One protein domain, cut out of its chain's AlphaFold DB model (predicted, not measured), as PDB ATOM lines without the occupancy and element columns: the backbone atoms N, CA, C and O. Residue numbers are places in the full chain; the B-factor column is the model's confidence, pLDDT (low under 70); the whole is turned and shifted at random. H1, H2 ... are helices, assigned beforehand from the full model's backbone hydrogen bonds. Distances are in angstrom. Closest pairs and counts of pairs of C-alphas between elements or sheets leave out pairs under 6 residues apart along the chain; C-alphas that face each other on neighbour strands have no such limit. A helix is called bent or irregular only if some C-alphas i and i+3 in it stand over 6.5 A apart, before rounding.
ATOM      1  N   ASP A  44     325.652 276.211 160.595       81.88
ATOM      2  CA  ASP A  44     324.263 276.001 161.025       81.88
ATOM      3  C   ASP A  44     323.930 274.507 161.197       81.88
ATOM      4  O   ASP A  44     323.449 274.087 162.251       81.88
ATOM      5  N   THR A  45     324.268 273.670 160.209       80.81
ATOM      6  CA  THR A  45     324.083 272.213 160.291       80.81
ATOM      7  C   THR A  45     324.856 271.604 161.462       80.81
ATOM      8  O   THR A  45     324.297 270.804 162.213       80.81
ATOM      9  N   ASN A  46     326.119 271.993 161.663       83.06
ATOM     10  CA  ASN A  46     326.928 271.489 162.773       83.06
ATOM     11  C   ASN A  46     326.337 271.872 164.132       83.06
ATOM     12  O   ASN A  46     326.289 271.032 165.027       83.06
ATOM     13  N   THR A  47     325.846 273.105 164.275       81.88
ATOM     14  CA  THR A  47     325.158 273.554 165.489       81.88
ATOM     15  C   THR A  47     323.926 272.691 165.758       81.88
ATOM     16  O   THR A  47     323.797 272.148 166.855       81.88
ATOM     17  N   LYS A  48     323.067 272.462 164.754       79.31
ATOM     18  CA  LYS A  48     321.877 271.598 164.891       79.31
ATOM     19  C   LYS A  48     322.232 270.175 165.325       79.31
ATOM     20  O   LYS A  48     321.611 269.649 166.248       79.31
ATOM     21  N   LEU A  49     323.249 269.568 164.709       81.44
ATOM     22  CA  LEU A  49     323.718 268.225 165.067       81.44
ATOM     23  C   LEU A  49     324.293 268.165 166.486       81.44
ATOM     24  O   LEU A  49     323.997 267.231 167.229       81.44
ATOM     25  N   HIS A  50     325.075 269.171 166.879       82.25
ATOM     26  CA  HIS A  50     325.610 269.284 168.234       82.25
ATOM     27  C   HIS A  50     324.484 269.331 169.275       82.25
ATOM     28  O   HIS A  50     324.567 268.701 170.324       82.25
ATOM     29  N   ILE A  51     323.383 270.009 168.969       78.56
ATOM     30  CA  ILE A  51     322.244 270.099 169.884       78.56
ATOM     31  C   ILE A  51     321.484 268.787 169.970       78.56
ATOM     32  O   ILE A  51     321.176 268.349 171.073       78.56
ATOM     33  N   VAL A  52     321.237 268.127 168.835       81.62
ATOM     34  CA  VAL A  52     320.668 266.769 168.819       81.62
ATOM     35  C   VAL A  52     321.477 265.843 169.726       81.62
ATOM     36  O   VAL A  52     320.888 265.123 170.529       81.62
ATOM     37  N   TYR A  53     322.808 265.905 169.652       84.12
ATOM     38  CA  TYR A  53     323.691 265.131 170.521       84.12
ATOM     39  C   TYR A  53     323.464 265.436 172.012       84.12
ATOM     40  O   TYR A  53     323.125 264.522 172.764       84.12
ATOM     41  N   HIS A  54     323.550 266.705 172.432       80.94
ATOM     42  CA  HIS A  54     323.374 267.092 173.845       80.94
ATOM     43  C   HIS A  54     321.986 266.767 174.391       80.94
ATOM     44  O   HIS A  54     321.845 266.349 175.540       80.94
ATOM     45  N   LEU A  55     320.943 266.936 173.581       79.94
ATOM     46  CA  LEU A  55     319.578 266.614 173.988       79.94
ATOM     47  C   LEU A  55     319.394 265.105 174.147       79.94
ATOM     48  O   LEU A  55     318.777 264.667 175.114       79.94
ATOM     49  N   THR A  56     319.955 264.313 173.229       85.06
ATOM     50  CA  THR A  56     319.936 262.843 173.302       85.06
ATOM     51  C   THR A  56     320.642 262.361 174.561       85.06
ATOM     52  O   THR A  56     320.085 261.569 175.318       85.06
ATOM     53  N   GLU A  57     321.835 262.892 174.821       85.94
ATOM     54  CA  GLU A  57     322.596 262.604 176.032       85.94
ATOM     55  C   GLU A  57     321.793 262.967 177.291       85.94
ATOM     56  O   GLU A  57     321.655 262.152 178.198       85.94
ATOM     57  N   THR A  58     321.199 264.161 177.332       84.69
ATOM     58  CA  THR A  58     320.398 264.634 178.473       84.69
ATOM     59  C   THR A  58     319.201 263.721 178.739       84.69
ATOM     60  O   THR A  58     318.944 263.367 179.893       84.69
ATOM     61  N   PHE A  59     318.478 263.319 177.689       84.81
ATOM     62  CA  PHE A  59     317.315 262.441 177.799       84.81
ATOM     63  C   PHE A  59     317.700 261.071 178.372       84.81
ATOM     64  O   PHE A  59     317.180 260.674 179.415       84.81
ATOM     65  N   TYR A  60     318.657 260.382 177.745       88.25
ATOM     66  CA  TYR A  60     319.032 259.027 178.155       88.25
ATOM     67  C   TYR A  60     319.778 258.991 179.492       88.25
ATOM     68  O   TYR A  60     319.576 258.062 180.271       88.25
ATOM     69  N   ASN A  61     320.565 260.020 179.821       87.62
ATOM     70  CA  ASN A  61     321.156 260.135 181.156       87.62
ATOM     71  C   ASN A  61     320.075 260.330 182.225       87.62
ATOM     72  O   ASN A  61     320.157 259.728 183.290       87.62
ATOM     73  N   THR A  62     319.032 261.117 181.939       84.75
ATOM     74  CA  THR A  62     317.906 261.295 182.872       84.75
ATOM     75  C   THR A  62     317.137 259.988 183.074       84.75
ATOM     76  O   THR A  62     316.814 259.643 184.213       84.75
ATOM     77  N   GLU A  63     316.866 259.246 181.996       85.75
ATOM     78  CA  GLU A  63     316.221 257.929 182.073       85.75
ATOM     79  C   GLU A  63     317.068 256.942 182.886       85.75
ATOM     80  O   GLU A  63     316.556 256.280 183.791       85.75
ATOM     81  N   SER A  64     318.370 256.875 182.600       90.31
ATOM     82  CA  SER A  64     319.309 255.990 183.286       90.31
ATOM     83  C   SER A  64     319.396 256.302 184.780       90.31
ATOM     84  O   SER A  64     319.242 255.403 185.605       90.31
ATOM     85  N   GLU A  65     319.544 257.575 185.147       87.75
ATOM     86  CA  GLU A  65     319.563 258.000 186.549       87.75
ATOM     87  C   GLU A  65     318.279 257.609 187.280       87.75
ATOM     88  O   GLU A  65     318.325 257.094 188.398       87.75
ATOM     89  N   LEU A  66     317.122 257.790 186.642       86.69
ATOM     90  CA  LEU A  66     315.840 257.424 187.231       86.69
ATOM     91  C   LEU A  66     315.670 255.899 187.365       86.69
ATOM     92  O   LEU A  66     315.091 255.414 188.344       86.69
ATOM     93  N   HIS A  67     316.202 255.130 186.414       88.00
ATOM     94  CA  HIS A  67     316.273 253.677 186.518       88.00
ATOM     95  C   HIS A  67     317.114 253.250 187.729       88.00
ATOM     96  O   HIS A  67     316.651 252.434 188.529       88.00
ATOM     97  N   PHE A  68     318.289 253.855 187.930       89.31
ATOM     98  CA  PHE A  68     319.131 253.583 189.098       89.31
ATOM     99  C   PHE A  68     318.456 253.966 190.416       89.31
ATOM    100  O   PHE A  68     318.472 253.169 191.349       89.31
ATOM    101  N   VAL A  69     317.792 255.125 190.487       88.62
ATOM    102  CA  VAL A  69     316.994 255.511 191.667       88.62
ATOM    103  C   VAL A  69     315.934 254.451 191.972       88.62
ATOM    104  O   VAL A  69     315.766 254.054 193.122       88.62
ATOM    105  N   THR A  70     315.235 253.965 190.946       88.56
ATOM    106  CA  THR A  70     314.197 252.936 191.108       88.56
ATOM    107  C   THR A  70     314.773 251.642 191.681       88.56
ATOM    108  O   THR A  70     314.181 251.067 192.595       88.56
ATOM    109  N   LEU A  71     315.918 251.191 191.163       90.00
ATOM    110  CA  LEU A  71     316.594 249.982 191.633       90.00
ATOM    111  C   LEU A  71     317.097 250.125 193.071       90.00
ATOM    112  O   LEU A  71     316.860 249.238 193.885       90.00
ATOM    113  N   GLU A  72     317.758 251.233 193.403       91.31
ATOM    114  CA  GLU A  72     318.335 251.439 194.735       91.31
ATOM    115  C   GLU A  72     317.257 251.586 195.809       91.31
ATOM    116  O   GLU A  72     317.284 250.868 196.809       91.31
ATOM    117  N   VAL A  73     316.268 252.459 195.589       89.06
ATOM    118  CA  VAL A  73     315.174 252.652 196.551       89.06
ATOM    119  C   VAL A  73     314.330 251.375 196.652       89.06
ATOM    120  O   VAL A  73     313.970 250.959 197.754       89.06
ATOM    121  N   GLY A  74     314.079 250.693 195.528       88.62
ATOM    122  CA  GLY A  74     313.429 249.379 195.512       88.62
ATOM    123  C   GLY A  74     314.181 248.348 196.357       88.62
ATOM    124  O   GLY A  74     313.578 247.700 197.217       88.62
ATOM    125  N   GLY A  75     315.502 248.273 196.186       91.25
ATOM    126  CA  GLY A  75     316.386 247.399 196.953       91.25
ATOM    127  C   GLY A  75     316.365 247.690 198.454       91.25
ATOM    128  O   GLY A  75     316.314 246.756 199.253       91.25
ATOM    129  N   TYR A  76     316.316 248.963 198.867       91.62
ATOM    130  CA  TYR A  76     316.187 249.320 200.285       91.62
ATOM    131  C   TYR A  76     314.884 248.793 200.898       91.62
ATOM    132  O   TYR A  76     314.899 248.224 201.991       91.62
ATOM    133  N   HIS A  77     313.755 248.924 200.197       90.19
ATOM    134  CA  HIS A  77     312.469 248.421 200.688       90.19
ATOM    135  C   HIS A  77     312.364 246.894 200.671       90.19
ATOM    136  O   HIS A  77     311.674 246.317 201.512       90.19
ATOM    137  N   GLU A  78     312.994 246.218 199.713       92.12
ATOM    138  CA  GLU A  78     313.092 244.755 199.706       92.12
ATOM    139  C   GLU A  78     313.925 244.248 200.882       92.12
ATOM    140  O   GLU A  78     313.463 243.378 201.623       92.12
ATOM    141  N   ALA A  79     315.091 244.853 201.115       91.75
ATOM    142  CA  ALA A  79     315.942 244.534 202.256       91.75
ATOM    143  C   ALA A  79     315.226 244.792 203.590       91.75
ATOM    144  O   ALA A  79     315.286 243.950 204.488       91.75
ATOM    145  N   LEU A  80     314.494 245.909 203.708       93.88
ATOM    146  CA  LEU A  80     313.675 246.189 204.886       93.88
ATOM    147  C   LEU A  80     312.641 245.089 205.100       93.88
ATOM    148  O   LEU A  80     312.621 244.502 206.171       93.88
ATOM    149  N   ARG A  81     311.829 244.757 204.090       94.38
ATOM    150  CA  ARG A  81     310.794 243.715 204.209       94.38
ATOM    151  C   ARG A  81     311.373 242.364 204.633       94.38
ATOM    152  O   ARG A  81     310.791 241.704 205.492       94.38
ATOM    153  N   ALA A  82     312.518 241.968 204.075       95.25
ATOM    154  CA  ALA A  82     313.207 240.741 204.471       95.25
ATOM    155  C   ALA A  82     313.646 240.787 205.946       95.25
ATOM    156  O   ALA A  82     313.412 239.838 206.696       95.25
ATOM    157  N   LEU A  83     314.207 241.917 206.388       95.06
ATOM    158  CA  LEU A  83     314.600 242.122 207.780       95.06
ATOM    159  C   LEU A  83     313.389 242.133 208.726       95.06
ATOM    160  O   LEU A  83     313.439 241.534 209.796       95.06
ATOM    161  N   GLU A  84     312.286 242.776 208.336       95.12
ATOM    162  CA  GLU A  84     311.046 242.812 209.116       95.12
ATOM    163  C   GLU A  84     310.502 241.402 209.364       95.12
ATOM    164  O   GLU A  84     310.109 241.091 210.491       95.12
ATOM    165  N   GLN A  85     310.522 240.544 208.340       96.06
ATOM    166  CA  GLN A  85     310.116 239.142 208.444       96.06
ATOM    167  C   GLN A  85     311.062 238.343 209.344       96.06
ATOM    168  O   GLN A  85     310.602 237.616 210.226       96.06
ATOM    169  N   GLN A  86     312.375 238.507 209.167       96.31
ATOM    170  CA  GLN A  86     313.377 237.803 209.964       96.31
ATOM    171  C   GLN A  86     313.301 238.189 211.448       96.31
ATOM    172  O   GLN A  86     313.331 237.319 212.318       96.31
ATOM    173  N   ILE A  87     313.163 239.482 211.756       95.06
ATOM    174  CA  ILE A  87     313.018 239.961 213.136       95.06
ATOM    175  C   ILE A  87     311.717 239.434 213.741       95.06
ATOM    176  O   ILE A  87     311.741 238.953 214.870       95.06
ATOM    177  N   ALA A  88     310.599 239.460 213.008       94.00
ATOM    178  CA  ALA A  88     309.333 238.925 213.510       94.00
ATOM    179  C   ALA A  88     309.448 237.437 213.894       94.00
ATOM    180  O   ALA A  88     309.050 237.053 214.994       94.00
ATOM    181  N   GLN A  89     310.062 236.621 213.029       95.12
ATOM    182  CA  GLN A  89     310.300 235.197 213.294       95.12
ATOM    183  C   GLN A  89     311.208 234.985 214.512       95.12
ATOM    184  O   GLN A  89     310.882 234.192 215.397       95.12
ATOM    185  N   ASN A  90     312.317 235.726 214.597       95.50
ATOM    186  CA  ASN A  90     313.260 235.623 215.711       95.50
ATOM    187  C   ASN A  90     312.625 236.027 217.045       95.50
ATOM    188  O   ASN A  90     312.818 235.340 218.047       95.50
ATOM    189  N   LEU A  91     311.845 237.111 217.072       94.75
ATOM    190  CA  LEU A  91     311.181 237.576 218.289       94.75
ATOM    191  C   LEU A  91     310.146 236.573 218.791       94.75
ATOM    192  O   LEU A  91     310.102 236.309 219.992       94.75
ATOM    193  N   GLN A  92     309.367 235.978 217.884       93.38
ATOM    194  CA  GLN A  92     308.397 234.941 218.224       93.38
ATOM    195  C   GLN A  92     309.078 233.664 218.742       93.38
ATOM    196  O   GLN A  92     308.607 233.072 219.710       93.38
ATOM    197  N   ALA A  93     310.206 233.265 218.144       94.75
ATOM    198  CA  ALA A  93     310.971 232.096 218.577       94.75
ATOM    199  C   ALA A  93     311.649 232.300 219.946       94.75
ATOM    200  O   ALA A  93     311.690 231.378 220.757       94.75
ATOM    201  N   GLN A  94     312.168 233.502 220.214       95.00
ATOM    202  CA  GLN A  94     312.860 233.824 221.467       95.00
ATOM    203  C   GLN A  94     311.906 234.130 222.628       95.00
ATOM    204  O   GLN A  94     312.280 233.945 223.784       95.00
ATOM    205  N   ASN A  95     310.682 234.589 222.346       94.50
ATOM    206  CA  ASN A  95     309.721 235.026 223.364       94.50
ATOM    207  C   ASN A  95     308.335 234.369 223.175       94.50
ATOM    208  O   ASN A  95     307.338 235.076 223.016       94.50
ATOM    209  N   PRO A  96     308.227 233.027 223.223       92.06
ATOM    210  CA  PRO A  96     306.996 232.309 222.869       92.06
ATOM    211  C   PRO A  96     305.809 232.586 223.809       92.06
ATOM    212  O   PRO A  96     304.661 232.419 223.411       92.06
ATOM    213  N   ALA A  97     306.071 233.012 225.049       94.69
ATOM    214  CA  ALA A  97     305.041 233.341 226.038       94.69
ATOM    215  C   ALA A  97     304.629 234.828 226.035       94.69
ATOM    216  O   ALA A  97     303.742 235.222 226.793       94.69
ATOM    217  N   MET A  98     305.282 235.671 225.227       94.25
ATOM    218  CA  MET A  98     305.013 237.107 225.203       94.25
ATOM    219  C   MET A  98     303.719 237.409 224.420       94.25
ATOM    220  O   MET A  98     303.533 236.883 223.321       94.25
ATOM    221  N   PRO A  99     302.825 238.282 224.928       96.00
ATOM    222  CA  PRO A  99     301.631 238.695 224.195       96.00
ATOM    223  C   PRO A  99     301.964 239.344 222.846       96.00
ATOM    224  O   PRO A  99     302.883 240.159 222.753       96.00
ATOM    225  N   ALA A 100     301.152 239.076 221.817       92.62
ATOM    226  CA  ALA A 100     301.362 239.584 220.456       92.62
ATOM    227  C   ALA A 100     301.535 241.114 220.379       92.62
ATOM    228  O   ALA A 100     302.360 241.611 219.619       92.62
ATOM    229  N   VAL A 101     300.813 241.872 221.213       94.94
ATOM    230  CA  VAL A 101     300.924 243.340 221.273       94.94
ATOM    231  C   VAL A 101     302.313 243.785 221.745       94.94
ATOM    232  O   VAL A 101     302.872 244.739 221.209       94.94
ATOM    233  N   GLN A 102     302.894 243.081 222.720       95.50
ATOM    234  CA  GLN A 102     304.235 243.384 223.223       95.50
ATOM    235  C   GLN A 102     305.307 242.989 222.200       95.50
ATOM    236  O   GLN A 102     306.235 243.764 221.973       95.50
ATOM    237  N   LEU A 103     305.132 241.856 221.507       94.75
ATOM    238  CA  LEU A 103     306.001 241.452 220.394       94.75
ATOM    239  C   LEU A 103     305.988 242.482 219.258       94.75
ATOM    240  O   LEU A 103     307.046 242.846 218.754       94.75
ATOM    241  N   GLN A 104     304.811 242.998 218.890       94.75
ATOM    242  CA  GLN A 104     304.670 244.040 217.869       94.75
ATOM    243  C   GLN A 104     305.353 245.350 218.291       94.75
ATOM    244  O   GLN A 104     305.999 246.009 217.475       94.75
ATOM    245  N   ALA A 105     305.223 245.744 219.562       95.88
ATOM    246  CA  ALA A 105     305.886 246.934 220.088       95.88
ATOM    247  C   ALA A 105     307.413 246.787 220.035       95.88
ATOM    248  O   ALA A 105     308.102 247.692 219.565       95.88
ATOM    249  N   LEU A 106     307.929 245.626 220.449       94.69
ATOM    250  CA  LEU A 106     309.356 245.333 220.406       94.69
ATOM    251  C   LEU A 106     309.874 245.280 218.962       94.69
ATOM    252  O   LEU A 106     310.884 245.903 218.662       94.69
ATOM    253  N   HIS A 107     309.134 244.640 218.051       95.50
ATOM    254  CA  HIS A 107     309.423 244.605 216.611       95.50
ATOM    255  C   HIS A 107     309.555 246.013 216.020       95.50
ATOM    256  O   HIS A 107     310.564 246.334 215.391       95.50
ATOM    257  N   ASN A 108     308.584 246.886 216.296       95.25
ATOM    258  CA  ASN A 108     308.614 248.274 215.842       95.25
ATOM    259  C   ASN A 108     309.789 249.065 216.440       95.25
ATOM    260  O   ASN A 108     310.409 249.848 215.723       95.25
ATOM    261  N   LEU A 109     310.116 248.852 217.719       96.19
ATOM    262  CA  LEU A 109     311.270 249.479 218.373       96.19
ATOM    263  C   LEU A 109     312.595 249.017 217.756       96.19
ATOM    264  O   LEU A 109     313.469 249.842 217.501       96.19
ATOM    265  N   THR A 110     312.738 247.721 217.470       94.81
ATOM    266  CA  THR A 110     313.941 247.162 216.837       94.81
ATOM    267  C   THR A 110     314.133 247.695 215.416       94.81
ATOM    268  O   THR A 110     315.258 247.966 215.003       94.81
ATOM    269  N   LEU A 111     313.045 247.882 214.665       96.00
ATOM    270  CA  LEU A 111     313.093 248.349 213.277       96.00
ATOM    271  C   LEU A 111     313.183 249.865 213.120       96.00
ATOM    272  O   LEU A 111     313.611 250.327 212.063       96.00
ATOM    273  N   ALA A 112     312.791 250.645 214.129       95.75
ATOM    274  CA  ALA A 112     312.815 252.107 214.084       95.75
ATOM    275  C   ALA A 112     314.137 252.704 213.550       95.75
ATOM    276  O   ALA A 112     314.067 253.489 212.600       95.75
ATOM    277  N   PRO A 113     315.334 252.326 214.052       95.56
ATOM    278  CA  PRO A 113     316.591 252.878 213.541       95.56
ATOM    279  C   PRO A 113     316.864 252.491 212.083       95.56
ATOM    280  O   PRO A 113     317.372 253.306 211.317       95.56
ATOM    281  N   VAL A 114     316.487 251.276 211.669       94.00
ATOM    282  CA  VAL A 114     316.666 250.816 210.283       94.00
ATOM    283  C   VAL A 114     315.737 251.578 209.342       94.00
ATOM    284  O   VAL A 114     316.181 252.064 208.305       94.00
ATOM    285  N   ARG A 115     314.464 251.750 209.719       94.25
ATOM    286  CA  ARG A 115     313.491 252.551 208.959       94.25
ATOM    287  C   ARG A 115     313.958 254.002 208.820       94.25
ATOM    288  O   ARG A 115     313.864 254.566 207.733       94.25
ATOM    289  N   GLN A 116     314.503 254.587 209.889       94.81
ATOM    290  CA  GLN A 116     315.067 255.937 209.855       94.81
ATOM    291  C   GLN A 116     316.275 256.028 208.913       94.81
ATOM    292  O   GLN A 116     316.342 256.948 208.098       94.81
ATOM    293  N   TRP A 117     317.210 255.079 208.999       93.69
ATOM    294  CA  TRP A 117     318.380 255.034 208.123       93.69
ATOM    295  C   TRP A 117     317.987 254.873 206.648       93.69
ATOM    296  O   TRP A 117     318.480 255.615 205.802       93.69
ATOM    297  N   ILE A 118     317.034 253.989 206.334       91.62
ATOM    298  CA  ILE A 118     316.509 253.824 204.969       91.62
ATOM    299  C   ILE A 118     315.859 255.114 204.467       91.62
ATOM    300  O   ILE A 118     316.146 255.534 203.348       91.62
ATOM    301  N   GLY A 119     315.059 255.788 205.298       90.50
ATOM    302  CA  GLY A 119     314.473 257.081 204.939       90.50
ATOM    303  C   GLY A 119     315.528 258.146 204.616       90.50
ATOM    304  O   GLY A 119     315.351 258.933 203.687       90.50
ATOM    305  N   GLN A 120     316.663 258.149 205.325       92.81
ATOM    306  CA  GLN A 120     317.794 259.035 205.015       92.81
ATOM    307  C   GLN A 120     318.484 258.657 203.699       92.81
ATOM    308  O   GLN A 120     318.793 259.541 202.902       92.81
ATOM    309  N   MET A 121     318.715 257.365 203.453       91.00
ATOM    310  CA  MET A 121     319.327 256.881 202.211       91.00
ATOM    311  C   MET A 121     318.464 257.216 200.993       91.00
ATOM    312  O   MET A 121     318.975 257.730 199.997       91.00
ATOM    313  N   GLU A 122     317.152 257.013 201.098       90.00
ATOM    314  CA  GLU A 122     316.193 257.398 200.069       90.00
ATOM    315  C   GLU A 122     316.225 258.913 199.816       90.00
ATOM    316  O   GLU A 122     316.400 259.345 198.675       90.00
ATOM    317  N   ALA A 123     316.132 259.735 200.867       89.00
ATOM    318  CA  ALA A 123     316.186 261.191 200.734       89.00
ATOM    319  C   ALA A 123     317.496 261.671 200.079       89.00
ATOM    320  O   ALA A 123     317.479 262.531 199.192       89.00
ATOM    321  N   ASN A 124     318.629 261.081 200.471       90.94
ATOM    322  CA  ASN A 124     319.932 261.377 199.883       90.94
ATOM    323  C   ASN A 124     319.974 261.009 198.400       90.94
ATOM    324  O   ASN A 124     320.455 261.805 197.590       90.94
ATOM    325  N   ARG A 125     319.445 259.841 198.022       90.12
ATOM    326  CA  ARG A 125     319.457 259.412 196.626       90.12
ATOM    327  C   ARG A 125     318.574 260.294 195.746       90.12
ATOM    328  O   ARG A 125     319.001 260.711 194.671       90.12
ATOM    329  N   TRP A 126     317.398 260.678 196.235       87.31
ATOM    330  CA  TRP A 126     316.545 261.653 195.552       87.31
ATOM    331  C   TRP A 126     317.211 263.019 195.396       87.31
ATOM    332  O   TRP A 126     317.098 263.645 194.342       87.31
ATOM    333  N   SER A 127     317.945 263.478 196.410       89.19
ATOM    334  CA  SER A 127     318.731 264.713 196.325       89.19
ATOM    335  C   SER A 127     319.807 264.630 195.235       89.19
ATOM    336  O   SER A 127     319.925 265.542 194.413       89.19
ATOM    337  N   GLN A 128     320.542 263.514 195.159       89.94
ATOM    338  CA  GLN A 128     321.538 263.278 194.107       89.94
ATOM    339  C   GLN A 128     320.910 263.282 192.711       89.94
ATOM    340  O   GLN A 128     321.398 263.990 191.830       89.94
ATOM    341  N   TYR A 129     319.803 262.559 192.528       87.56
ATOM    342  CA  TYR A 129     319.042 262.555 191.280       87.56
ATOM    343  C   TYR A 129     318.630 263.973 190.871       87.56
ATOM    344  O   TYR A 129     318.913 264.410 189.758       87.56
ATOM    345  N   ASN A 130     318.035 264.736 191.793       84.44
ATOM    346  CA  ASN A 130     317.592 266.102 191.520       84.44
ATOM    347  C   ASN A 130     318.755 267.015 191.108       84.44
ATOM    348  O   ASN A 130     318.598 267.850 190.219       84.44
ATOM    349  N   ASN A 131     319.926 266.864 191.730       86.94
ATOM    350  CA  ASN A 131     321.115 267.629 191.362       86.94
ATOM    351  C   ASN A 131     321.660 267.217 189.986       86.94
ATOM    352  O   ASN A 131     322.015 268.091 189.194       86.94
ATOM    353  N   SER A 132     321.666 265.916 189.674       87.38
ATOM    354  CA  SER A 132     322.068 265.399 188.360       87.38
ATOM    355  C   SER A 132     321.158 265.936 187.251       87.38
ATOM    356  O   SER A 132     321.632 266.547 186.291       87.38
ATOM    357  N   VAL A 133     319.838 265.849 187.434       81.06
ATOM    358  CA  VAL A 133     318.856 266.366 186.470       81.06
ATOM    359  C   VAL A 133     318.966 267.880 186.297       81.06
ATOM    360  O   VAL A 133     318.881 268.370 185.173       81.06
ATOM    361  N   LYS A 134     319.222 268.645 187.368       83.50
ATOM    362  CA  LYS A 134     319.492 270.092 187.262       83.50
ATOM    363  C   LYS A 134     320.739 270.392 186.428       83.50
ATOM    364  O   LYS A 134     320.722 271.328 185.632       83.50
ATOM    365  N   ALA A 135     321.810 269.616 186.586       85.88
ATOM    366  CA  ALA A 135     323.024 269.793 185.794       85.88
ATOM    367  C   ALA A 135     322.791 269.449 184.315       85.88
ATOM    368  O   ALA A 135     323.197 270.205 183.430       85.88
ATOM    369  N   LEU A 136     322.089 268.345 184.042       82.12
ATOM    370  CA  LEU A 136     321.691 267.937 182.694       82.12
ATOM    371  C   LEU A 136     320.792 268.997 182.034       82.12
ATOM    372  O   LEU A 136     321.022 269.377 180.888       82.12
ATOM    373  N   ARG A 137     319.842 269.566 182.785       78.00
ATOM    374  CA  ARG A 137     319.004 270.685 182.338       78.00
ATOM    375  C   ARG A 137     319.837 271.875 181.885       78.00
ATOM    376  O   ARG A 137     319.626 272.368 180.783       78.00
ATOM    377  N   ALA A 138     320.768 272.331 182.719       82.81
ATOM    378  CA  ALA A 138     321.585 273.496 182.399       82.81
ATOM    379  C   ALA A 138     322.385 273.285 181.101       82.81
ATOM    380  O   ALA A 138     322.536 274.213 180.311       82.81
ATOM    381  N   ARG A 139     322.840 272.051 180.837       82.81
ATOM    382  CA  ARG A 139     323.501 271.689 179.572       82.81
ATOM    383  C   ARG A 139     322.544 271.737 178.383       82.81
ATOM    384  O   ARG A 139     322.895 272.313 177.355       82.81
ATOM    385  N   ALA A 140     321.341 271.182 178.523       78.19
ATOM    386  CA  ALA A 140     320.324 271.225 177.476       78.19
ATOM    387  C   ALA A 140     319.884 272.665 177.163       78.19
ATOM    388  O   ALA A 140     319.823 273.042 175.997       78.19
ATOM    389  N   GLU A 141     319.642 273.494 178.180       78.25
ATOM    390  CA  GLU A 141     319.302 274.913 178.014       78.25
ATOM    391  C   GLU A 141     320.442 275.693 177.347       78.25
ATOM    392  O   GLU A 141     320.194 276.459 176.418       78.25
ATOM    393  N   ALA A 142     321.699 275.447 177.737       82.75
ATOM    394  CA  ALA A 142     322.855 276.049 177.077       82.75
ATOM    395  C   ALA A 142     322.934 275.646 175.595       82.75
ATOM    396  O   ALA A 142     323.129 276.505 174.736       82.75
ATOM    397  N   ALA A 143     322.714 274.368 175.271       79.25
ATOM    398  CA  ALA A 143     322.685 273.895 173.889       79.25
ATOM    399  C   ALA A 143     321.547 274.544 173.084       79.25
ATOM    400  O   ALA A 143     321.767 274.980 171.956       79.25
ATOM    401  N   LEU A 144     320.351 274.666 173.667       76.56
ATOM    402  CA  LEU A 144     319.208 275.329 173.033       76.56
ATOM    403  C   LEU A 144     319.445 276.836 172.841       76.56
ATOM    404  O   LEU A 144     319.041 277.381 171.821       76.56
ATOM    405  N   SER A 145     320.153 277.511 173.750       77.94
ATOM    406  CA  SER A 145     320.458 278.944 173.597       77.94
ATOM    407  C   SER A 145     321.335 279.243 172.370       77.94
ATOM    408  O   SER A 145     321.244 280.316 171.777       77.94
ATOM    409  N   LEU A 146     322.127 278.264 171.911       74.00
ATOM    410  CA  LEU A 146     322.918 278.381 170.683       74.00
ATOM    411  C   LEU A 146     322.046 278.472 169.415       74.00
ATOM    412  O   LEU A 146     322.561 278.865 168.368       74.00
ATOM    413  N   THR A 147     320.745 278.143 169.477       66.69
ATOM    414  CA  THR A 147     319.830 278.199 168.315       66.69
ATOM    415  C   THR A 147     318.868 279.352 168.293       66.69
ATOM    416  O   THR A 147     318.178 279.505 167.285       66.69
ATOM    417  N   GLU A 148     318.850 280.210 169.310       60.03
ATOM    418  CA  GLU A 148     318.029 281.426 169.270       60.03
ATOM    419  C   GLU A 148     318.382 282.328 168.069       60.03
ATOM    420  O   GLU A 148     317.554 283.117 167.617       60.03
ATOM    421  N   TYR A 149     319.556 282.134 167.455       52.47
ATOM    422  CA  TYR A 149     319.971 282.793 166.212       52.47
ATOM    423  C   TYR A 149     319.358 282.209 164.919       52.47
ATOM    424  O   TYR A 149     319.412 282.853 163.870       52.47
ATOM    425  N   SER A 150     318.745 281.021 164.958       56.72
ATOM    426  CA  SER A 150     318.111 280.359 163.809       56.72
ATOM    427  C   SER A 150     316.592 280.610 163.802       56.72
ATOM    428  O   SER A 150     315.798 279.866 164.378       56.72
ATOM    429  N   LEU A 151     316.159 281.663 163.095       47.38
ATOM    430  CA  LEU A 151     314.743 282.062 162.945       47.38
ATOM    431  C   LEU A 151     313.823 280.962 162.371       47.38
ATOM    432  O   LEU A 151     312.609 281.030 162.546       47.38
ATOM    433  N   ARG A 152     314.368 279.950 161.678       53.56
ATOM    434  CA  ARG A 152     313.580 278.893 161.009       53.56
ATOM    435  C   ARG A 152     313.138 277.751 161.921       53.56
ATOM    436  O   ARG A 152     312.284 276.974 161.515       53.56
ATOM    437  N   THR A 153     313.683 277.644 163.129       55.88
ATOM    438  CA  THR A 153     313.559 276.429 163.950       55.88
ATOM    439  C   THR A 153     312.749 276.604 165.241       55.88
ATOM    440  O   THR A 153     312.631 275.669 166.027       55.88
ATOM    441  N   GLN A 154     312.129 277.764 165.479       60.72
ATOM    442  CA  GLN A 154     311.489 278.078 166.768       60.72
ATOM    443  C   GLN A 154     310.443 277.043 167.236       60.72
ATOM    444  O   GLN A 154     310.378 276.743 168.426       60.72
ATOM    445  N   GLY A 155     309.669 276.438 166.326       67.69
ATOM    446  CA  GLY A 155     308.616 275.478 166.692       67.69
ATOM    447  C   GLY A 155     309.138 274.149 167.253       67.69
ATOM    448  O   GLY A 155     308.657 273.672 168.279       67.69
ATOM    449  N   VAL A 156     310.147 273.558 166.609       66.69
ATOM    450  CA  VAL A 156     310.706 272.251 167.003       66.69
ATOM    451  C   VAL A 156     311.460 272.361 168.328       66.69
ATOM    452  O   VAL A 156     311.324 271.516 169.212       66.69
ATOM    453  N   TYR A 157     312.182 273.463 168.502       66.94
ATOM    454  CA  TYR A 157     312.967 273.739 169.700       66.94
ATOM    455  C   TYR A 157     312.078 274.124 170.890       66.94
ATOM    456  O   TYR A 157     312.345 273.685 172.007       66.94
ATOM    457  N   ALA A 158     310.970 274.842 170.663       71.38
ATOM    458  CA  ALA A 158     309.973 275.111 171.701       71.38
ATOM    459  C   ALA A 158     309.273 273.831 172.186       71.38
ATOM    460  O   ALA A 158     309.061 273.664 173.390       71.38
ATOM    461  N   ARG A 159     308.952 272.897 171.278       72.44
ATOM    462  CA  ARG A 159     308.397 271.582 171.643       72.44
ATOM    463  C   ARG A 159     309.377 270.770 172.484       72.44
ATOM    464  O   ARG A 159     308.984 270.228 173.509       72.44
ATOM    465  N   LEU A 160     310.652 270.760 172.108       68.50
ATOM    466  CA  LEU A 160     311.718 270.127 172.888       68.50
ATOM    467  C   LEU A 160     311.885 270.747 174.271       68.50
ATOM    468  O   LEU A 160     311.910 270.028 175.263       68.50
ATOM    469  N   ALA A 161     311.955 272.075 174.348       70.88
ATOM    470  CA  ALA A 161     312.033 272.786 175.619       70.88
ATOM    471  C   ALA A 161     310.817 272.477 176.510       70.88
ATOM    472  O   ALA A 161     310.958 272.322 177.720       70.88
ATOM    473  N   THR A 162     309.633 272.337 175.909       75.88
ATOM    474  CA  THR A 162     308.400 271.953 176.611       75.88
ATOM    475  C   THR A 162     308.470 270.518 177.124       75.88
ATOM    476  O   THR A 162     308.193 270.287 178.296       75.88
ATOM    477  N   LEU A 163     308.894 269.568 176.289       72.38
ATOM    478  CA  LEU A 163     309.061 268.162 176.656       72.38
ATOM    479  C   LEU A 163     310.076 268.008 177.804       72.38
ATOM    480  O   LEU A 163     309.788 267.357 178.804       72.38
ATOM    481  N   PHE A 164     311.207 268.720 177.735       69.25
ATOM    482  CA  PHE A 164     312.193 268.769 178.818       69.25
ATOM    483  C   PHE A 164     311.661 269.408 180.102       69.25
ATOM    484  O   PHE A 164     311.965 268.928 181.192       69.25
ATOM    485  N   ARG A 165     310.853 270.466 179.997       72.38
ATOM    486  CA  ARG A 165     310.222 271.096 181.163       72.38
ATOM    487  C   ARG A 165     309.192 270.170 181.816       72.38
ATOM    488  O   ARG A 165     309.173 270.054 183.037       72.38
ATOM    489  N   GLN A 166     308.403 269.453 181.019       72.31
ATOM    490  CA  GLN A 166     307.401 268.495 181.500       72.31
ATOM    491  C   GLN A 166     308.028 267.312 182.247       72.31
ATOM    492  O   GLN A 166     307.485 266.885 183.264       72.31
ATOM    493  N   PHE A 167     309.207 266.843 181.825       66.94
ATOM    494  CA  PHE A 167     309.968 265.851 182.594       66.94
ATOM    495  C   PHE A 167     310.391 266.346 183.985       66.94
ATOM    496  O   PHE A 167     310.679 265.535 184.863       66.94
ATOM    497  N   GLN A 168     310.443 267.664 184.194       62.69
ATOM    498  CA  GLN A 168     311.043 268.285 185.373       62.69
ATOM    499  C   GLN A 168     310.033 268.919 186.335       62.69
ATOM    500  O   GLN A 168     310.343 269.041 187.514       62.69
ATOM    501  N   GLU A 169     308.841 269.321 185.882       62.28
ATOM    502  CA  GLU A 169     307.819 269.933 186.754       62.28
ATOM    503  C   GLU A 169     307.142 268.915 187.688       62.28
ATOM    504  O   GLU A 169     306.671 269.273 188.767       62.28
ATOM    505  N   ASN A 170     307.198 267.623 187.358       56.56
ATOM    506  CA  ASN A 170     306.658 266.542 188.184       56.56
ATOM    507  C   ASN A 170     307.664 266.026 189.225       56.56
ATOM    508  O   ASN A 170     307.893 264.820 189.333       56.56
ATOM    509  N   LEU A 171     308.248 266.917 190.035       58.72
ATOM    510  CA  LEU A 171     309.022 266.542 191.226       58.72
ATOM    511  C   LEU A 171     308.092 266.053 192.364       58.72
ATOM    512  O   LEU A 171     308.045 266.632 193.443       58.72
ATOM    513  N   SER A 172     307.328 264.984 192.118       54.16
ATOM    514  CA  SER A 172     306.577 264.218 193.125       54.16
ATOM    515  C   SER A 172     307.441 263.819 194.334       54.16
ATOM    516  O   SER A 172     308.658 263.662 194.180       54.16
ATOM    517  N   PRO A 173     306.831 263.601 195.515       58.47
ATOM    518  CA  PRO A 173     307.543 263.195 196.722       58.47
ATOM    519  C   PRO A 173     308.404 261.932 196.523       58.47
ATOM    520  O   PRO A 173     308.122 261.125 195.624       58.47
ATOM    521  N   PRO A 174     309.451 261.760 197.352       63.38
ATOM    522  CA  PRO A 174     310.317 260.585 197.321       63.38
ATOM    523  C   PRO A 174     309.504 259.287 197.460       63.38
ATOM    524  O   PRO A 174     308.558 259.228 198.247       63.38
ATOM    525  N   GLY A 175     309.825 258.284 196.634       66.62
ATOM    526  CA  GLY A 175     309.207 256.956 196.690       66.62
ATOM    527  C   GLY A 175     309.480 256.083 195.461       66.62
ATOM    528  O   GLY A 175     309.566 256.567 194.336       66.62
ATOM    529  N   VAL A 176     309.528 254.757 195.624       70.19
ATOM    530  CA  VAL A 176     309.697 253.818 194.486       70.19
ATOM    531  C   VAL A 176     308.598 253.991 193.434       70.19
ATOM    532  O   VAL A 176     308.874 253.992 192.237       70.19
ATOM    533  N   GLN A 177     307.349 254.180 193.869       76.06
ATOM    534  CA  GLN A 177     306.210 254.348 192.963       76.06
ATOM    535  C   GLN A 177     306.310 255.644 192.150       76.06
ATOM    536  O   GLN A 177     305.957 255.655 190.972       76.06
ATOM    537  N   SER A 178     306.831 256.725 192.744       75.62
ATOM    538  CA  SER A 178     307.033 257.983 192.025       75.62
ATOM    539  C   SER A 178     308.194 257.880 191.030       75.62
ATOM    540  O   SER A 178     308.072 258.397 189.921       75.62
ATOM    541  N   ALA A 179     309.266 257.147 191.358       76.19
ATOM    542  CA  ALA A 179     310.351 256.851 190.418       76.19
ATOM    543  C   ALA A 179     309.872 255.992 189.233       76.19
ATOM    544  O   ALA A 179     310.108 256.348 188.079       76.19
ATOM    545  N   GLN A 180     309.127 254.913 189.492       82.44
ATOM    546  CA  GLN A 180     308.590 254.035 188.444       82.44
ATOM    547  C   GLN A 180     307.604 254.756 187.520       82.44
ATOM    548  O   GLN A 180     307.701 254.624 186.301       82.44
ATOM    549  N   ALA A 181     306.683 255.544 188.082       82.56
ATOM    550  CA  ALA A 181     305.721 256.310 187.295       82.56
ATOM    551  C   ALA A 181     306.419 257.298 186.347       82.56
ATOM    552  O   ALA A 181     306.049 257.402 185.180       82.56
ATOM    553  N   ARG A 182     307.475 257.972 186.819       76.88
ATOM    554  CA  ARG A 182     308.284 258.869 185.982       76.88
ATOM    555  C   ARG A 182     309.072 258.127 184.911       76.88
ATOM    556  O   ARG A 182     309.214 258.643 183.808       76.88
ATOM    557  N   LEU A 183     309.573 256.930 185.214       83.88
ATOM    558  CA  LEU A 183     310.332 256.137 184.248       83.88
ATOM    559  C   LEU A 183     309.413 255.709 183.115       83.88
ATOM    560  O   LEU A 183     309.786 255.772 181.947       83.88
ATOM    561  N   GLN A 184     308.188 255.330 183.468       86.06
ATOM    562  CA  GLN A 184     307.176 254.997 182.492       86.06
ATOM    563  C   GLN A 184     306.751 256.219 181.667       86.06
ATOM    564  O   GLN A 184     306.638 256.095 180.454       86.06
ATOM    565  N   ASP A 185     306.571 257.396 182.277       84.31
ATOM    566  CA  ASP A 185     306.272 258.635 181.540       84.31
ATOM    567  C   ASP A 185     307.397 259.004 180.555       84.31
ATOM    568  O   ASP A 185     307.126 259.268 179.384       84.31
ATOM    569  N   LEU A 186     308.663 258.921 180.983       83.06
ATOM    570  CA  LEU A 186     309.832 259.117 180.114       83.06
ATOM    571  C   LEU A 186     309.833 258.150 178.931       83.06
ATOM    572  O   LEU A 186     309.980 258.578 177.788       83.06
ATOM    573  N   ARG A 187     309.601 256.859 179.185       85.31
ATOM    574  CA  ARG A 187     309.535 255.831 178.136       85.31
ATOM    575  C   ARG A 187     308.371 256.044 177.179       85.31
ATOM    576  O   ARG A 187     308.540 255.906 175.973       85.31
ATOM    577  N   ASN A 188     307.207 256.444 177.687       87.31
ATOM    578  CA  ASN A 188     306.045 256.756 176.855       87.31
ATOM    579  C   ASN A 188     306.327 257.944 175.918       87.31
ATOM    580  O   ASN A 188     305.821 257.987 174.798       87.31
ATOM    581  N   ARG A 189     307.156 258.893 176.363       83.81
ATOM    582  CA  ARG A 189     307.558 260.085 175.603       83.81
ATOM    583  C   ARG A 189     308.812 259.877 174.757       83.81
ATOM    584  O   ARG A 189     309.153 260.754 173.968       83.81
ATOM    585  N   GLU A 190     309.479 258.727 174.863       87.81
ATOM    586  CA  GLU A 190     310.673 258.415 174.075       87.81
ATOM    587  C   GLU A 190     310.375 258.484 172.572       87.81
ATOM    588  O   GLU A 190     311.178 259.007 171.798       87.81
ATOM    589  N   GLN A 191     309.200 258.007 172.148       87.69
ATOM    590  CA  GLN A 191     308.818 258.069 170.740       87.69
ATOM    591  C   GLN A 191     308.644 259.515 170.261       87.69
ATOM    592  O   GLN A 191     309.170 259.870 169.209       87.69
ATOM    593  N   GLU A 192     307.987 260.368 171.052       86.69
ATOM    594  CA  GLU A 192     307.854 261.796 170.739       86.69
ATOM    595  C   GLU A 192     309.231 262.474 170.661       86.69
ATOM    596  O   GLU A 192     309.503 263.238 169.734       86.69
ATOM    597  N   PHE A 193     310.129 262.151 171.593       85.44
ATOM    598  CA  PHE A 193     311.499 262.650 171.587       85.44
ATOM    599  C   PHE A 193     312.252 262.237 170.312       85.44
ATOM    600  O   PHE A 193     312.822 263.091 169.627       85.44
ATOM    601  N   LYS A 194     312.197 260.954 169.935       87.50
ATOM    602  CA  LYS A 194     312.794 260.431 168.693       87.50
ATOM    603  C   LYS A 194     312.228 261.112 167.451       87.50
ATOM    604  O   LYS A 194     312.987 261.440 166.538       87.50
ATOM    605  N   ASP A 195     310.920 261.354 167.421       87.19
ATOM    606  CA  ASP A 195     310.258 262.026 166.305       87.19
ATOM    607  C   ASP A 195     310.765 263.463 166.141       87.19
ATOM    608  O   ASP A 195     311.069 263.882 165.021       87.19
ATOM    609  N   ILE A 196     310.937 264.187 167.251       82.69
ATOM    610  CA  ILE A 196     311.499 265.538 167.233       82.69
ATOM    611  C   ILE A 196     312.969 265.527 166.778       82.69
ATOM    612  O   ILE A 196     313.356 266.337 165.933       82.69
ATOM    613  N   LEU A 197     313.793 264.601 167.280       82.75
ATOM    614  CA  LEU A 197     315.194 264.488 166.853       82.75
ATOM    615  C   LEU A 197     315.322 264.187 165.357       82.75
ATOM    616  O   LEU A 197     316.183 264.756 164.679       82.75
ATOM    617  N   ARG A 198     314.460 263.311 164.831       85.25
ATOM    618  CA  ARG A 198     314.396 263.014 163.397       85.25
ATOM    619  C   ARG A 198     314.055 264.270 162.597       85.25
ATOM    620  O   ARG A 198     314.747 264.537 161.621       85.25
ATOM    621  N   GLN A 199     313.079 265.063 163.041       83.69
ATOM    622  CA  GLN A 199     312.720 266.317 162.377       83.69
ATOM    623  C   GLN A 199     313.901 267.303 162.335       83.69
ATOM    624  O   GLN A 199     314.211 267.840 161.272       83.69
ATOM    625  N   ILE A 200     314.623 267.493 163.448       77.88
ATOM    626  CA  ILE A 200     315.815 268.367 163.473       77.88
ATOM    627  C   ILE A 200     316.887 267.849 162.517       77.88
ATOM    628  O   ILE A 200     317.524 268.625 161.803       77.88
ATOM    629  N   ARG A 201     317.099 266.530 162.498       78.62
ATOM    630  CA  ARG A 201     318.052 265.902 161.589       78.62
ATOM    631  C   ARG A 201     317.655 266.167 160.136       78.62
ATOM    632  O   ARG A 201     318.497 266.633 159.379       78.62
ATOM    633  N   GLU A 202     316.409 265.917 159.751       83.00
ATOM    634  CA  GLU A 202     315.898 266.176 158.396       83.00
ATOM    635  C   GLU A 202     316.074 267.648 157.987       83.00
ATOM    636  O   GLU A 202     316.586 267.929 156.904       83.00
ATOM    637  N   GLU A 203     315.767 268.593 158.879       78.19
ATOM    638  CA  GLU A 203     315.999 270.028 158.655       78.19
ATOM    639  C   GLU A 203     317.490 270.376 158.500       78.19
ATOM    640  O   GLU A 203     317.851 271.262 157.719       78.19
ATOM    641  N   ALA A 204     318.372 269.691 159.231       75.31
ATOM    642  CA  ALA A 204     319.816 269.883 159.145       75.31
ATOM    643  C   ALA A 204     320.403 269.359 157.820       75.31
ATOM    644  O   ALA A 204     321.330 269.975 157.290       75.31
ATOM    645  N   TRP A 205     319.851 268.266 157.278       75.12
ATOM    646  CA  TRP A 205     320.258 267.692 155.989       75.12
ATOM    647  C   TRP A 205     319.708 268.484 154.801       75.12
ATOM    648  O   TRP A 205     320.475 268.825 153.905       75.12
ATOM    649  N   MET A 206     318.429 268.879 154.823       73.31
ATOM    650  CA  MET A 206     317.845 269.686 153.740       73.31
ATOM    651  C   MET A 206     318.539 271.048 153.563       73.31
ATOM    652  O   MET A 206     318.584 271.572 152.455       73.31
ATOM    653  N   GLY A 207     319.116 271.612 154.630       65.50
ATOM    654  CA  GLY A 207     319.885 272.859 154.557       65.50
ATOM    655  C   GLY A 207     321.241 272.754 153.841       65.50
ATOM    656  O   GLY A 207     321.822 273.789 153.515       65.50
ATOM    657  N   LEU A 208     321.755 271.541 153.601       61.09
ATOM    658  CA  LEU A 208     323.001 271.318 152.858       61.09
ATOM    659  C   LEU A 208     322.775 271.211 151.342       61.09
ATOM    660  O   LEU A 208     323.662 271.600 150.582       61.09
TER     661      LEU A 208
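What this domain is: This is residues 44 to 208 of the 210 residues of an uncharacterized protein of Acidobacteria bacterium (UniProt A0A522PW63). This is a long rod built along one helix, H1, with H2b running back beside it; toward the end where the first and last printed residues lie, H3 and H4b join these two in an up-and-down bundle of four, each running against the one before. The far end is a narrower hairpin, where the short arm H2a folds back on residues 84 to 92 of H1; nearer the middle of the rod, H4a packs on residues 63 to 74 of H1. The printed part has 165 residues with four named helices, in the order H1, H2, H3, H4, and no named strand; the class is all helix. The whole is extended, with a radius of gyration of the C-alphas of 23.5 A and spans of 84 by 23 by 19 A.

Where its parts are: H1, residues 44 to 94, begins with C-alpha 44 at (324.263, 276.001, 161.025) and is 74.6 A long. Residues 100 to 145 were assigned as one helix, H2, by its hydrogen bonds, but it is bent: C-alphas 110 and 113 are 7.1 A apart. Its arms are H2a, residues 100 to 110, 15.1 A long, and H2b, residues 113 to 145, 47.9 A long, at a steep tilt of 49 degrees. H3, residues 154 to 169, is 21.9 A long and begins with C-alpha 154 at (311.489, 278.078, 166.768). H4, residues 176 to 208, was likewise assigned as one helix by its hydrogen bonds but is bent, with C-alphas 188 and 191 6.8 A apart. Its arms are H4a, residues 176 to 188, 18.2 A long, and H4b, residues 191 to 208, 26.4 A long, at a steep tilt of 38 degrees; C-alpha 208 is at (323.001, 271.318, 152.858).

How they stand to each other: H1 and H2b touch at a shallow tilt of 5 degrees, opposite ways, closest at the C-alphas of Thr 58 and Leu 136, 5.5 A. H1 and H2a, a helical hairpin, touch at a steep tilt of 44 degrees, closest at the C-alphas of Ala 88 and His 107, 6.5 A. H4a touches H1 at the C-alphas of Thr 70 and Ala 179, their closest, 5.5 A. H4b touches residues 44 to 52 of H1, closest at the C-alphas of Thr 45 and Ala 204, 5.0 A. H3 touches H4b, closest at the C-alphas of Val 156 and Ile 196, 6.8 A. H2b and H3, a helical hairpin, only just touch, with 3 pairs of C-alphas within 8 A, the closest those of Leu 144 and Tyr 157, 7.3 A. H1 and H3 are near each other, while H2b and H4b are apart. Each O i to N i+4 pair is within hydrogen-bond range in H1, H2a, H2b and H4a, against 11 of 12 in H3 and 13 of 14 in H4b.

The domain as a whole: The C-alphas farthest apart, those of Ala 97 and Leu 208, are 84.4 A apart. The printed part has no cut and no long link. The mean pLDDT of the printed part is 82.9; residues 147 to 157, 160, 164, 167 to 175 and 207 to 208 are under 70.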